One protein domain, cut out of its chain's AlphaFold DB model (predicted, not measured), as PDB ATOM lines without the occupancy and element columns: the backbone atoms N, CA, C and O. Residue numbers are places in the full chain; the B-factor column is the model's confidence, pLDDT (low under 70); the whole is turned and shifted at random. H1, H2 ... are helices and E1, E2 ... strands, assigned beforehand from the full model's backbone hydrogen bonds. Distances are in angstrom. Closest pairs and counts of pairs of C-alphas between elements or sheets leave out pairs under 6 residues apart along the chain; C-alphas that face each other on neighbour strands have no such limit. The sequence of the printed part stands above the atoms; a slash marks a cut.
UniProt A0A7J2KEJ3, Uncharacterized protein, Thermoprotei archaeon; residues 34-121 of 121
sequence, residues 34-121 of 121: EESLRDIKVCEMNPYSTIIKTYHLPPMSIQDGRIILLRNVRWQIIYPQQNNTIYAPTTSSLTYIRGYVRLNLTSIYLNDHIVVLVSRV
ATOM      1  N   GLU A  34      25.919 -10.527 -25.520       86.56
ATOM      2  CA  GLU A  34      25.230 -11.578 -26.279       86.56
ATOM      3  C   GLU A  34      24.055 -10.999 -27.072       86.56
ATOM      4  O   GLU A  34      23.881 -11.303 -28.253       86.56
ATOM      5  N   GLU A  35      23.274 -10.133 -26.429       88.81
ATOM      6  CA  GLU A  35      22.123  -9.494 -27.046       88.81
ATOM      7  C   GLU A  35      22.547  -8.580 -28.201       88.81
ATOM      8  O   GLU A  35      21.986  -8.668 -29.290       88.81
ATOM      9  N   SER A  36      23.609  -7.791 -28.020       90.62
ATOM     10  CA  SER A  36      24.187  -6.967 -29.082       90.62
ATOM     11  C   SER A  36      24.668  -7.806 -30.270       90.62
ATOM     12  O   SER A  36      24.363  -7.478 -31.415       90.62
ATOM     13  N   LEU A  37      25.361  -8.923 -30.030       90.69
ATOM     14  CA  LEU A  37      25.805  -9.828 -31.098       90.69
ATOM     15  C   LEU A  37      24.625 -10.488 -31.822       90.69
ATOM     16  O   LEU A  37      24.672 -10.671 -33.041       90.69
ATOM     17  N   ARG A  38      23.558 -10.826 -31.093       90.81
ATOM     18  CA  ARG A  38      22.323 -11.368 -31.666       90.81
ATOM     19  C   ARG A  38      21.625 -10.342 -32.545       90.81
ATOM     20  O   ARG A  38      21.249 -10.681 -33.662       90.81
ATOM     21  N   ASP A  39      21.516  -9.103 -32.090       91.62
ATOM     22  CA  ASP A  39      20.900  -8.019 -32.853       91.62
ATOM     23  C   ASP A  39      21.713  -7.700 -34.116       91.62
ATOM     24  O   ASP A  39      21.142  -7.547 -35.194       91.62
ATOM     25  N   ILE A  40      23.051  -7.727 -34.035       91.81
ATOM     26  CA  ILE A  40      23.922  -7.656 -35.219       91.81
ATOM     27  C   ILE A  40      23.593  -8.802 -36.183       91.81
ATOM     28  O   ILE A  40      23.445  -8.571 -37.380       91.81
ATOM     29  N   LYS A  41      23.426 -10.035 -35.689       91.62
ATOM     30  CA  LYS A  41      23.076 -11.175 -36.552       91.62
ATOM     31  C   LYS A  41      21.699 -11.019 -37.196       91.62
ATOM     32  O   LYS A  41      21.525 -11.363 -38.362       91.62
ATOM     33  N   VAL A  42      20.724 -10.480 -36.468       91.94
ATOM     34  CA  VAL A  42      19.399 -10.161 -37.012       91.94
ATOM     35  C   VAL A  42      19.515  -9.120 -38.124       91.94
ATOM     36  O   VAL A  42      18.923  -9.321 -39.182       91.94
ATOM     37  N   CYS A  43      20.306  -8.061 -37.932       91.88
ATOM     38  CA  CYS A  43      20.559  -7.068 -38.972       91.88
ATOM     39  C   CYS A  43      21.255  -7.670 -40.200       91.88
ATOM     40  O   CYS A  43      20.856  -7.388 -41.324       91.88
ATOM     41  N   GLU A  44      22.248  -8.537 -40.002       90.88
ATOM     42  CA  GLU A  44      22.931  -9.248 -41.091       90.88
ATOM     43  C   GLU A  44      21.956 -10.105 -41.917       90.88
ATOM     44  O   GLU A  44      22.016 -10.110 -43.142       90.88
ATOM     45  N   MET A  45      21.026 -10.810 -41.264       90.00
ATOM     46  CA  MET A  45      20.047 -11.669 -41.944       90.00
ATOM     47  C   MET A  45      18.888 -10.896 -42.585       90.00
ATOM     48  O   MET A  45      18.201 -11.439 -43.448       90.00
ATOM     49  N   ASN A  46      18.655  -9.647 -42.172       89.81
ATOM     50  CA  ASN A  46      17.564  -8.805 -42.657       89.81
ATOM     51  C   ASN A  46      18.139  -7.534 -43.303       89.81
ATOM     52  O   ASN A  46      18.394  -6.547 -42.603       89.81
ATOM     53  N   PRO A  47      18.354  -7.522 -44.628       83.75
ATOM     54  CA  PRO A  47      18.887  -6.354 -45.315       83.75
ATOM     55  C   PRO A  47      17.959  -5.137 -45.180       83.75
ATOM     56  O   PRO A  47      16.738  -5.284 -45.170       83.75
ATOM     57  N   TYR A  48      18.543  -3.937 -45.090       85.25
ATOM     58  CA  TYR A  48      17.850  -2.659 -44.854       85.25
ATOM     59  C   TYR A  48      17.106  -2.556 -43.513       85.25
ATOM     60  O   TYR A  48      16.263  -1.676 -43.328       85.25
ATOM     61  N   SER A  49      17.411  -3.436 -42.561       93.00
ATOM     62  CA  SER A  49      16.871  -3.352 -41.209       93.00
ATOM     63  C   SER A  49      17.694  -2.403 -40.347       93.00
ATOM     64  O   SER A  49      18.883  -2.162 -40.570       93.00
ATOM     65  N   THR A  50      17.028  -1.828 -39.351       93.56
ATOM     66  CA  THR A  50      17.643  -0.925 -38.385       93.56
ATOM     67  C   THR A  50      17.163  -1.279 -36.988       93.56
ATOM     68  O   THR A  50      15.961  -1.405 -36.759       93.56
ATOM     69  N   ILE A  51      18.097  -1.424 -36.053       94.94
ATOM     70  CA  ILE A  51      17.829  -1.665 -34.637       94.94
ATOM     71  C   ILE A  51      18.501  -0.554 -33.839       94.94
ATOM     72  O   ILE A  51      19.714  -0.372 -33.900       94.94
ATOM     73  N   ILE A  52      17.704   0.188 -33.069       95.06
ATOM     74  CA  ILE A  52      18.201   1.213 -32.150       95.06
ATOM     75  C   ILE A  52      17.901   0.750 -30.737       95.06
ATOM     76  O   ILE A  52      16.736   0.643 -30.349       95.06
ATOM     77  N   LYS A  53      18.947   0.508 -29.952       93.12
ATOM     78  CA  LYS A  53      18.801  -0.057 -28.612       93.12
ATOM     79  C   LYS A  53      19.927   0.381 -27.688       93.12
ATOM     80  O   LYS A  53      21.017   0.742 -28.129       93.12
ATOM     81  N   THR A  54      19.618   0.412 -26.397       92.44
ATOM     82  CA  THR A  54      20.592   0.676 -25.340       92.44
ATOM     83  C   THR A  54      21.119  -0.650 -24.818       92.44
ATOM     84  O   THR A  54      20.322  -1.515 -24.475       92.44
ATOM     85  N   TYR A  55      22.438  -0.769 -24.748       91.31
ATOM     86  CA  TYR A  55      23.151  -1.953 -24.287       91.31
ATOM     87  C   TYR A  55      24.118  -1.563 -23.176       91.31
ATOM     88  O   TYR A  55      24.788  -0.531 -23.273       91.31
ATOM     89  N   HIS A  56      24.253  -2.394 -22.154       89.94
ATOM     90  CA  HIS A  56      25.372  -2.353 -21.228       89.94
ATOM     91  C   HIS A  56      26.507  -3.207 -21.797       89.94
ATOM     92  O   HIS A  56      26.411  -4.421 -21.794       89.94
ATOM     93  N   LEU A  57      27.560  -2.611 -22.358       89.62
ATOM     94  CA  LEU A  57      28.603  -3.372 -23.061       89.62
ATOM     95  C   LEU A  57      29.926  -3.389 -22.294       89.62
ATOM     96  O   LEU A  57      30.329  -2.365 -21.723       89.62
ATOM     97  N   PRO A  58      30.664  -4.515 -22.326       89.06
ATOM     98  CA  PRO A  58      32.012  -4.535 -21.793       89.06
ATOM     99  C   PRO A  58      32.895  -3.570 -22.597       89.06
ATOM    100  O   PRO A  58      32.577  -3.225 -23.737       89.06
ATOM    101  N   PRO A  59      34.035  -3.134 -22.037       89.50
ATOM    102  CA  PRO A  59      35.000  -2.358 -22.798       89.50
ATOM    103  C   PRO A  59      35.453  -3.154 -24.033       89.50
ATOM    104  O   PRO A  59      36.048  -4.228 -23.903       89.50
ATOM    105  N   MET A  60      35.170  -2.623 -25.220       91.25
ATOM    106  CA  MET A  60      35.479  -3.244 -26.505       91.25
ATOM    107  C   MET A  60      35.735  -2.199 -27.595       91.25
ATOM    108  O   MET A  60      35.324  -1.045 -27.477       91.25
ATOM    109  N   SER A  61      36.393  -2.603 -28.675       91.69
ATOM    110  CA  SER A  61      36.579  -1.798 -29.887       91.69
ATOM    111  C   SER A  61      36.040  -2.540 -31.100       91.69
ATOM    112  O   SER A  61      36.280  -3.741 -31.227       91.69
ATOM    113  N   ILE A  62      35.369  -1.832 -32.004       90.94
ATOM    114  CA  ILE A  62      34.898  -2.388 -33.272       90.94
ATOM    115  C   ILE A  62      35.828  -1.876 -34.373       90.94
ATOM    116  O   ILE A  62      36.044  -0.675 -34.503       90.94
ATOM    117  N   GLN A  63      36.417  -2.792 -35.129       89.50
ATOM    118  CA  GLN A  63      37.314  -2.523 -36.247       89.50
ATOM    119  C   GLN A  63      36.868  -3.405 -37.405       89.50
ATOM    120  O   GLN A  63      36.956  -4.615 -37.266       89.50
ATOM    121  N   ASP A  64      36.375  -2.820 -38.495       87.25
ATOM    122  CA  ASP A  64      35.901  -3.481 -39.725       87.25
ATOM    123  C   ASP A  64      36.024  -5.021 -39.761       87.25
ATOM    124  O   ASP A  64      37.066  -5.598 -40.079       87.25
ATOM    125  N   GLY A  65      34.935  -5.701 -39.403       89.62
ATOM    126  CA  GLY A  65      34.840  -7.160 -39.361       89.62
ATOM    127  C   GLY A  65      35.228  -7.797 -38.020       89.62
ATOM    128  O   GLY A  65      35.174  -9.021 -37.882       89.62
ATOM    129  N   ARG A  66      35.664  -7.005 -37.035       91.81
ATOM    130  CA  ARG A  66      36.254  -7.472 -35.771       91.81
ATOM    131  C   ARG A  66      35.724  -6.680 -34.585       91.81
ATOM    132  O   ARG A  66      35.823  -5.460 -34.527       91.81
ATOM    133  N   ILE A  67      35.254  -7.396 -33.576       91.31
ATOM    134  CA  ILE A  67      34.893  -6.851 -32.270       91.31
ATOM    135  C   ILE A  67      35.931  -7.364 -31.275       91.31
ATOM    136  O   ILE A  67      35.992  -8.556 -30.980       91.31
ATOM    137  N   ILE A  68      36.788  -6.472 -30.788       91.38
ATOM    138  CA  ILE A  68      37.900  -6.801 -29.893       91.38
ATOM    139  C   ILE A  68      37.491  -6.446 -28.468       91.38
ATOM    140  O   ILE A  68      37.315  -5.277 -28.127       91.38
ATOM    141  N   LEU A  69      37.361  -7.458 -27.621       89.50
ATOM    142  CA  LEU A  69      37.074  -7.302 -26.202       89.50
ATOM    143  C   LEU A  69      38.368  -6.945 -25.452       89.50
ATOM    144  O   LEU A  69      39.391  -7.620 -25.590       89.50
ATOM    145  N   LEU A  70      38.342  -5.905 -24.609       85.25
ATOM    146  CA  LEU A  70      39.496  -5.555 -23.763       85.25
ATOM    147  C   LEU A  70      39.655  -6.508 -22.573       85.25
ATOM    148  O   LEU A  70      40.709  -6.558 -21.943       85.25
ATOM    149  N   ARG A  71      38.604  -7.261 -22.243       81.25
ATOM    150  CA  ARG A  71      38.639  -8.319 -21.235       81.25
ATOM    151  C   ARG A  71      38.641  -9.669 -21.934       81.25
ATOM    152  O   ARG A  71      37.954  -9.860 -22.933       81.25
ATOM    153  N   ASN A  72      39.400 -10.612 -21.384       68.81
ATOM    154  CA  ASN A  72      39.489 -11.959 -21.930       68.81
ATOM    155  C   ASN A  72      38.224 -12.739 -21.539       68.81
ATOM    156  O   ASN A  72      38.162 -13.348 -20.470       68.81
ATOM    157  N   VAL A  73      37.182 -12.631 -22.362       70.06
ATOM    158  CA  VAL A  73      35.901 -13.311 -22.156       70.06
ATOM    159  C   VAL A  73      35.601 -14.157 -23.382       70.06
ATOM    160  O   VAL A  73      35.673 -13.655 -24.501       70.06
ATOM    161  N   ARG A  74      35.309 -15.445 -23.183       66.75
ATOM    162  CA  ARG A  74      34.965 -16.375 -24.264       66.75
ATOM    163  C   ARG A  74      33.457 -16.341 -24.514       66.75
ATOM    164  O   ARG A  74      32.692 -16.690 -23.627       66.75
ATOM    165  N   TRP A  75      33.073 -15.957 -25.724       63.94
ATOM    166  CA  TRP A  75      31.707 -15.801 -26.225       63.94
ATOM    167  C   TRP A  75      31.608 -16.370 -27.646       63.94
ATOM    168  O   TRP A  75      31.421 -15.655 -28.627       63.94
ATOM    169  N   GLN A  76      31.758 -17.689 -27.773       62.03
ATOM    170  CA  GLN A  76      31.730 -18.377 -29.067       62.03
ATOM    171  C   GLN A  76      30.371 -19.048 -29.313       62.03
ATOM    172  O   GLN A  76      30.281 -20.271 -29.372       62.03
ATOM    173  N   ILE A  77      29.305 -18.250 -29.411       69.50
ATOM    174  CA  ILE A  77      27.940 -18.773 -29.633       69.50
ATOM    175  C   ILE A  77      27.385 -18.340 -30.996       69.50
ATOM    176  O   ILE A  77      26.846 -19.168 -31.722       69.50
ATOM    177  N   ILE A  78      27.531 -17.062 -31.360       81.25
ATOM    178  CA  ILE A  78      26.901 -16.487 -32.567       81.25
ATOM    179  C   ILE A  78      27.916 -16.310 -33.700       81.25
ATOM    180  O   ILE A  78      27.636 -16.629 -34.853       81.25
ATOM    181  N   TYR A  79      29.109 -15.829 -33.357       86.88
ATOM    182  CA  TYR A  79      30.197 -15.569 -34.290       86.88
ATOM    183  C   TYR A  79      31.448 -16.346 -33.877       86.88
ATOM    184  O   TYR A  79      31.639 -16.621 -32.685       86.88
ATOM    185  N   PRO A  80      32.324 -16.693 -34.834       87.94
ATOM    186  CA  PRO A  80      33.607 -17.279 -34.499       87.94
ATOM    187  C   PRO A  80      34.431 -16.283 -33.679       87.94
ATOM    188  O   PRO A  80      34.525 -15.097 -34.003       87.94
ATOM    189  N   GLN A  81      35.044 -16.787 -32.611       87.06
ATOM    190  CA  GLN A  81      35.901 -16.010 -31.729       87.06
ATOM    191  C   GLN A  81      37.288 -16.641 -31.661       87.06
ATOM    192  O   GLN A  81      37.429 -17.849 -31.476       87.06
ATOM    193  N   GLN A  82      38.316 -15.803 -31.742       86.62
ATOM    194  CA  GLN A  82      39.701 -16.175 -31.496       86.62
ATOM    195  C   GLN A  82      40.268 -15.266 -30.409       86.62
ATOM    196  O   GLN A  82      40.311 -14.046 -30.563       86.62
ATOM    197  N   ASN A  83      40.717 -15.857 -29.301       85.31
ATOM    198  CA  ASN A  83      41.162 -15.126 -28.111       85.31
ATOM    199  C   ASN A  83      40.087 -14.148 -27.616       85.31
ATOM    200  O   ASN A  83      39.051 -14.583 -27.128       85.31
ATOM    201  N   ASN A  84      40.318 -12.848 -27.762       87.81
ATOM    202  CA  ASN A  84      39.420 -11.763 -27.382       87.81
ATOM    203  C   ASN A  84      38.753 -11.081 -28.590       87.81
ATOM    204  O   ASN A  84      38.122 -10.043 -28.423       87.81
ATOM    205  N   THR A  85      38.925 -11.619 -29.799       89.12
ATOM    206  CA  THR A  85      38.407 -11.033 -31.039       89.12
ATOM    207  C   THR A  85      37.270 -11.882 -31.585       89.12
ATOM    208  O   THR A  85      37.454 -13.066 -31.864       89.12
ATOM    209  N   ILE A  86      36.103 -11.270 -31.740       90.75
ATOM    210  CA  ILE A  86      34.911 -11.853 -32.353       90.75
ATOM    211  C   ILE A  86      34.841 -11.357 -33.797       90.75
ATOM    212  O   ILE A  86      34.912 -10.151 -34.039       90.75
ATOM    213  N   TYR A  87      34.706 -12.267 -34.756       91.19
ATOM    214  CA  TYR A  87      34.632 -11.919 -36.174       91.19
ATOM    215  C   TYR A  87      33.173 -11.840 -36.619       91.19
ATOM    216  O   TYR A  87      32.517 -12.862 -36.807       91.19
ATOM    217  N   ALA A  88      32.675 -10.619 -36.780       90.00
ATOM    218  CA  ALA A  88      31.307 -10.324 -37.191       90.00
ATOM    219  C   ALA A  88      31.334  -9.293 -38.325       90.00
ATOM    220  O   ALA A  88      32.165  -8.383 -38.256       90.00
ATOM    221  N   PRO A  89      30.440  -9.376 -39.331       90.12
ATOM    222  CA  PRO A  89      30.404  -8.462 -40.472       90.12
ATOM    223  C   PRO A  89      29.882  -7.094 -40.026       90.12
ATOM    224  O   PRO A  89      28.742  -6.717 -40.268       90.12
ATOM    225  N   THR A  90      30.724  -6.358 -39.313       90.62
ATOM    226  CA  THR A  90      30.402  -5.084 -38.680       90.62
ATOM    227  C   THR A  90      31.378  -4.027 -39.147       90.62
ATOM    228  O   THR A  90      32.570  -4.286 -39.269       90.62
ATOM    229  N   THR A  91      30.885  -2.825 -39.385       90.19
ATOM    230  CA  THR A  91      31.720  -1.639 -39.571       90.19
ATOM    231  C   THR A  91      31.247  -0.586 -38.590       90.19
ATOM    232  O   THR A  91      30.064  -0.529 -38.249       90.19
ATOM    233  N   SER A  92      32.155   0.215 -38.056       86.19
ATOM    234  CA  SER A  92      31.793   1.215 -37.063       86.19
ATOM    235  C   SER A  92      32.622   2.470 -37.225       86.19
ATOM    236  O   SER A  92      33.820   2.411 -37.482       86.19
ATOM    237  N   SER A  93      31.984   3.614 -36.997       76.75
ATOM    238  CA  SER A  93      32.687   4.877 -36.766       76.75
ATOM    239  C   SER A  93      33.214   4.997 -35.330       76.75
ATOM    240  O   SER A  93      33.928   5.947 -35.008       76.75
ATOM    241  N   LEU A  94      32.866   4.052 -34.448       80.31
ATOM    242  CA  LEU A  94      33.244   4.048 -33.041       80.31
ATOM    243  C   LEU A  94      34.517   3.232 -32.836       80.31
ATOM    244  O   LEU A  94      34.545   2.024 -33.050       80.31
ATOM    245  N   THR A  95      35.555   3.877 -32.312       80.38
ATOM    246  CA  THR A  95      36.810   3.197 -31.968       80.38
ATOM    247  C   THR A  95      36.721   2.440 -30.644       80.38
ATOM    248  O   THR A  95      37.417   1.446 -30.461       80.38
ATOM    249  N   TYR A  96      35.889   2.897 -29.703       89.19
ATOM    250  CA  TYR A  96      35.827   2.341 -28.350       89.19
ATOM    251  C   TYR A  96      34.435   2.473 -27.724       89.19
ATOM    252  O   TYR A  96      33.807   3.532 -27.775       89.19
ATOM    253  N   ILE A  97      33.970   1.396 -27.098       89.56
ATOM    254  CA  ILE A  97      32.639   1.252 -26.507       89.56
ATOM    255  C   ILE A  97      32.791   0.666 -25.103       89.56
ATOM    256  O   ILE A  97      33.578  -0.253 -24.897       89.56
ATOM    257  N   ARG A  98      32.058   1.208 -24.124       89.94
ATOM    258  CA  ARG A  98      32.038   0.721 -22.740       89.94
ATOM    259  C   ARG A  98      30.784   1.210 -22.012       89.94
ATOM    260  O   ARG A  98      30.426   2.376 -22.163       89.94
ATOM    261  N   GLY A  99      30.230   0.369 -21.143       88.62
ATOM    262  CA  GLY A  99      29.114   0.697 -20.256       88.62
ATOM    263  C   GLY A  99      27.798   0.832 -21.015       88.62
ATOM    264  O   GLY A  99      27.644   0.258 -22.092       88.62
ATOM    265  N   TYR A 100      26.858   1.599 -20.458       90.12
ATOM    266  CA  TYR A 100      25.579   1.871 -21.108       90.12
ATOM    267  C   TYR A 100      25.772   2.751 -22.339       90.12
ATOM    268  O   TYR A 100      26.189   3.907 -22.245       90.12
ATOM    269  N   VAL A 101      25.454   2.199 -23.502       91.06
ATOM    270  CA  VAL A 101      25.571   2.871 -24.789       91.06
ATOM    271  C   VAL A 101      24.319   2.636 -25.611       91.06
ATOM    272  O   VAL A 101      23.819   1.519 -25.701       91.06
ATOM    273  N   ARG A 102      23.815   3.696 -26.241       93.25
ATOM    274  CA  ARG A 102      22.751   3.581 -27.230       93.25
ATOM    275  C   ARG A 102      23.378   3.440 -28.606       93.25
ATOM    276  O   ARG A 102      24.077   4.344 -29.065       93.25
ATOM    277  N   LEU A 103      23.171   2.288 -29.230       93.38
ATOM    278  CA  LEU A 103      23.710   1.977 -30.545       93.38
ATOM    279  C   LEU A 103      22.583   1.926 -31.570       93.38
ATOM    280  O   LEU A 103      21.474   1.475 -31.284       93.38
ATOM    281  N   ASN A 104      22.901   2.397 -32.766       94.31
ATOM    282  CA  ASN A 104      22.136   2.195 -33.975       94.31
ATOM    283  C   ASN A 104      22.890   1.181 -34.843       94.31
ATOM    284  O   ASN A 104      24.017   1.440 -35.276       94.31
ATOM    285  N   LEU A 105      22.261   0.028 -35.036       93.75
ATOM    286  CA  LEU A 105      22.702  -1.065 -35.884       93.75
ATOM    287  C   LEU A 105      21.898  -0.987 -37.179       93.75
ATOM    288  O   LEU A 105      20.687  -1.189 -37.168       93.75
ATOM    289  N   THR A 106      22.550  -0.676 -38.291       93.62
ATOM    290  CA  THR A 106      21.898  -0.576 -39.602       93.62
ATOM    291  C   THR A 106      22.543  -1.564 -40.555       93.62
ATOM    292  O   THR A 106      23.760  -1.542 -40.722       93.62
ATOM    293  N   SER A 107      21.759  -2.429 -41.197       93.88
ATOM    294  CA  SER A 107      22.305  -3.302 -42.233       93.88
ATOM    295  C   SER A 107      22.454  -2.555 -43.554       93.88
ATOM    296  O   SER A 107      21.528  -1.915 -44.054       93.88
ATOM    297  N   ILE A 108      23.658  -2.627 -44.112       91.12
ATOM    298  CA  ILE A 108      24.051  -2.002 -45.369       91.12
ATOM    299  C   ILE A 108      24.648  -3.058 -46.297       91.12
ATOM    300  O   ILE A 108      25.209  -4.054 -45.843       91.12
ATOM    301  N   TYR A 109      24.550  -2.828 -47.602       89.94
ATOM    302  CA  TYR A 109      25.284  -3.613 -48.587       89.94
ATOM    303  C   TYR A 109      26.625  -2.946 -48.872       89.94
ATOM    304  O   TYR A 109      26.672  -1.782 -49.273       89.94
ATOM    305  N   LEU A 110      27.709  -3.689 -48.679       86.19
ATOM    306  CA  LEU A 110      29.066  -3.261 -48.984       86.19
ATOM    307  C   LEU A 110      29.757  -4.375 -49.773       86.19
ATOM    308  O   LEU A 110      29.896  -5.489 -49.275       86.19
ATOM    309  N   ASN A 111      30.203  -4.075 -50.995       84.81
ATOM    310  CA  ASN A 111      30.899  -5.026 -51.874       84.81
ATOM    311  C   ASN A 111      30.151  -6.369 -52.029       84.81
ATOM    312  O   ASN A 111      30.740  -7.424 -51.813       84.81
ATOM    313  N   ASP A 112      28.849  -6.323 -52.328       84.75
ATOM    314  CA  ASP A 112      27.948  -7.488 -52.459       84.75
ATOM    315  C   ASP A 112      27.757  -8.344 -51.192       84.75
ATOM    316  O   ASP A 112      27.147  -9.411 -51.242       84.75
ATOM    317  N   HIS A 113      28.212  -7.867 -50.031       86.50
ATOM    318  CA  HIS A 113      28.004  -8.518 -48.739       86.50
ATOM    319  C   HIS A 113      27.175  -7.623 -47.814       86.50
ATOM    320  O   HIS A 113      27.280  -6.395 -47.853       86.50
ATOM    321  N   ILE A 114      26.353  -8.237 -46.961       88.38
ATOM    322  CA  ILE A 114      25.622  -7.504 -45.924       88.38
ATOM    323  C   ILE A 114      26.576  -7.249 -44.759       88.38
ATOM    324  O   ILE A 114      27.165  -8.176 -44.203       88.38
ATOM    325  N   VAL A 115      26.715  -5.981 -44.387       91.75
ATOM    326  CA  VAL A 115      27.520  -5.517 -43.258       91.75
ATOM    327  C   VAL A 115      26.625  -4.703 -42.334       91.75
ATOM    328  O   VAL A 115      25.740  -3.976 -42.777       91.75
ATOM    329  N   VAL A 116      26.847  -4.812 -41.032       92.25
ATOM    330  CA  VAL A 116      26.118  -4.044 -40.026       92.25
ATOM    331  C   VAL A 116      26.938  -2.821 -39.640       92.25
ATOM    332  O   VAL A 116      27.999  -2.929 -39.024       92.25
ATOM    333  N   LEU A 117      26.439  -1.645 -40.002       92.69
ATOM    334  CA  LEU A 117      26.968  -0.371 -39.545       92.69
ATOM    335  C   LEU A 117      26.549  -0.152 -38.090       92.69
ATOM    336  O   LEU A 117      25.362  -0.085 -37.777       92.69
ATOM    337  N   VAL A 118      27.534  -0.009 -37.211       92.56
ATOM    338  CA  VAL A 118      27.353   0.271 -35.789       92.56
ATOM    339  C   VAL A 118      27.720   1.727 -35.529       92.56
ATOM    340  O   VAL A 118      28.880   2.121 -35.669       92.56
ATOM    341  N   SER A 119      26.744   2.529 -35.120       91.94
ATOM    342  CA  SER A 119      26.928   3.943 -34.777       91.94
ATOM    343  C   SER A 119      26.320   4.259 -33.411       91.94
ATOM    344  O   SER A 119      25.440   3.542 -32.936       91.94
ATOM    345  N   ARG A 120      26.812   5.303 -32.738       88.62
ATOM    346  CA  ARG A 120      26.235   5.776 -31.470       88.62
ATOM    347  C   ARG A 120      25.162   6.823 -31.769       88.62
ATOM    348  O   ARG A 120      25.368   7.648 -32.658       88.62
ATOM    349  N   VAL A 121      24.065   6.775 -31.014       85.25
ATOM    350  CA  VAL A 121      22.982   7.779 -31.015       85.25
ATOM    351  C   VAL A 121      23.147   8.728 -29.840       85.25
ATOM    352  O   VAL A 121      23.478   8.227 -28.739       85.25
TER     353      VAL A 121
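Overview. This is residues 34 to 121 of the 121 residues of an uncharacterized protein of Thermoprotei archaeon (UniProt A0A7J2KEJ3). One strongly twisted sheet of six strands curls back on itself like part of a barrel, and the single helix H1 packs on one of its faces. The long strands E1 and E5 run side by side and both bend sharply; E3, E2 and E1 form one leaf, partly facing a second leaf of E6 and E4, with E5 as the hinge. The printed part has 88 residues with one named helix and six named strands, in the order H1 E1 E2 E3 E4 E5 E6, and its class is mixed, helices and strands. The sheet is mixed, in the order E3, E2, E1, E5, E6, E4. The whole is compact, with a radius of gyration of the C-alphas of 11.9 A and spans of 32 by 26 by 20 A.

Along the chain. Find C-alpha 34 at (25.230, -11.578, -26.279); from there H1 runs through residues 34 to 45, 16.5 A long. Next comes E1, residues 50 to 63, starting at C-alpha 50 at (17.643, -0.925, -38.385), 19.9 A from end to end, and it bends by 127 degrees at residue 58. E2 is residues 66 to 69, E3 residues 85 to 87 and E4 residues 90 to 92. E5, residues 97 to 110, spans 23.2 A and bends by 131 degrees at residue 100. E6, residues 113 to 120, spans 22.5 A and ends at C-alpha 120 at (26.235, 5.776, -31.470).

Arrangement. Begin at E1, which pairs with E5, antiparallel, over residues 50 to 60; look at N 51 and O 105, 2.8 A apart. The pairing is staggered: over residues 60 to 63, E1 pairs with E2 in an antiparallel hairpin, with N 61 and O 68 at 2.9 A. E2 and E3 form the next hairpin, with N 67 and O 86 at 2.8 A. E1, E2 and E3 are a meander, each strand the antiparallel neighbour of the one before. On the other side of E5, the hairpin E5 and E6 has N 106 and O 117 at 2.9 A. The edge strand E4 is parallel to E6, with N 91 and O 116 at 2.9 A. Across the fold, the closest C-alphas of E1 and E4, those of Ile 62 and Ser 92, are 6.1 A apart; E3 and E6 are apart. H1 is on the sheet at a height of 7.0 A, over E6 and slantwise to the strands, at 36 degrees to E6 on the local plane. The closest C-alphas of H1 and E5 are those of Cys 43 and Ser 107, 5.3 A apart. In H1 every O i to N i+4 pair is within hydrogen-bond range.

Size, cuts and confidence. The C-alphas of Gly 99 and Asp 112, the two farthest apart, are 33.2 A from each other. The printed part has no cut and ends at Val 121, the chain's last residue. The link from E2 to E3, residues 70 to 84, is long, and the other links are tight. Look there for low confidence: residue 72 and residues 74 to 77 have pLDDT under 70, against a mean of 87.9 for the printed part.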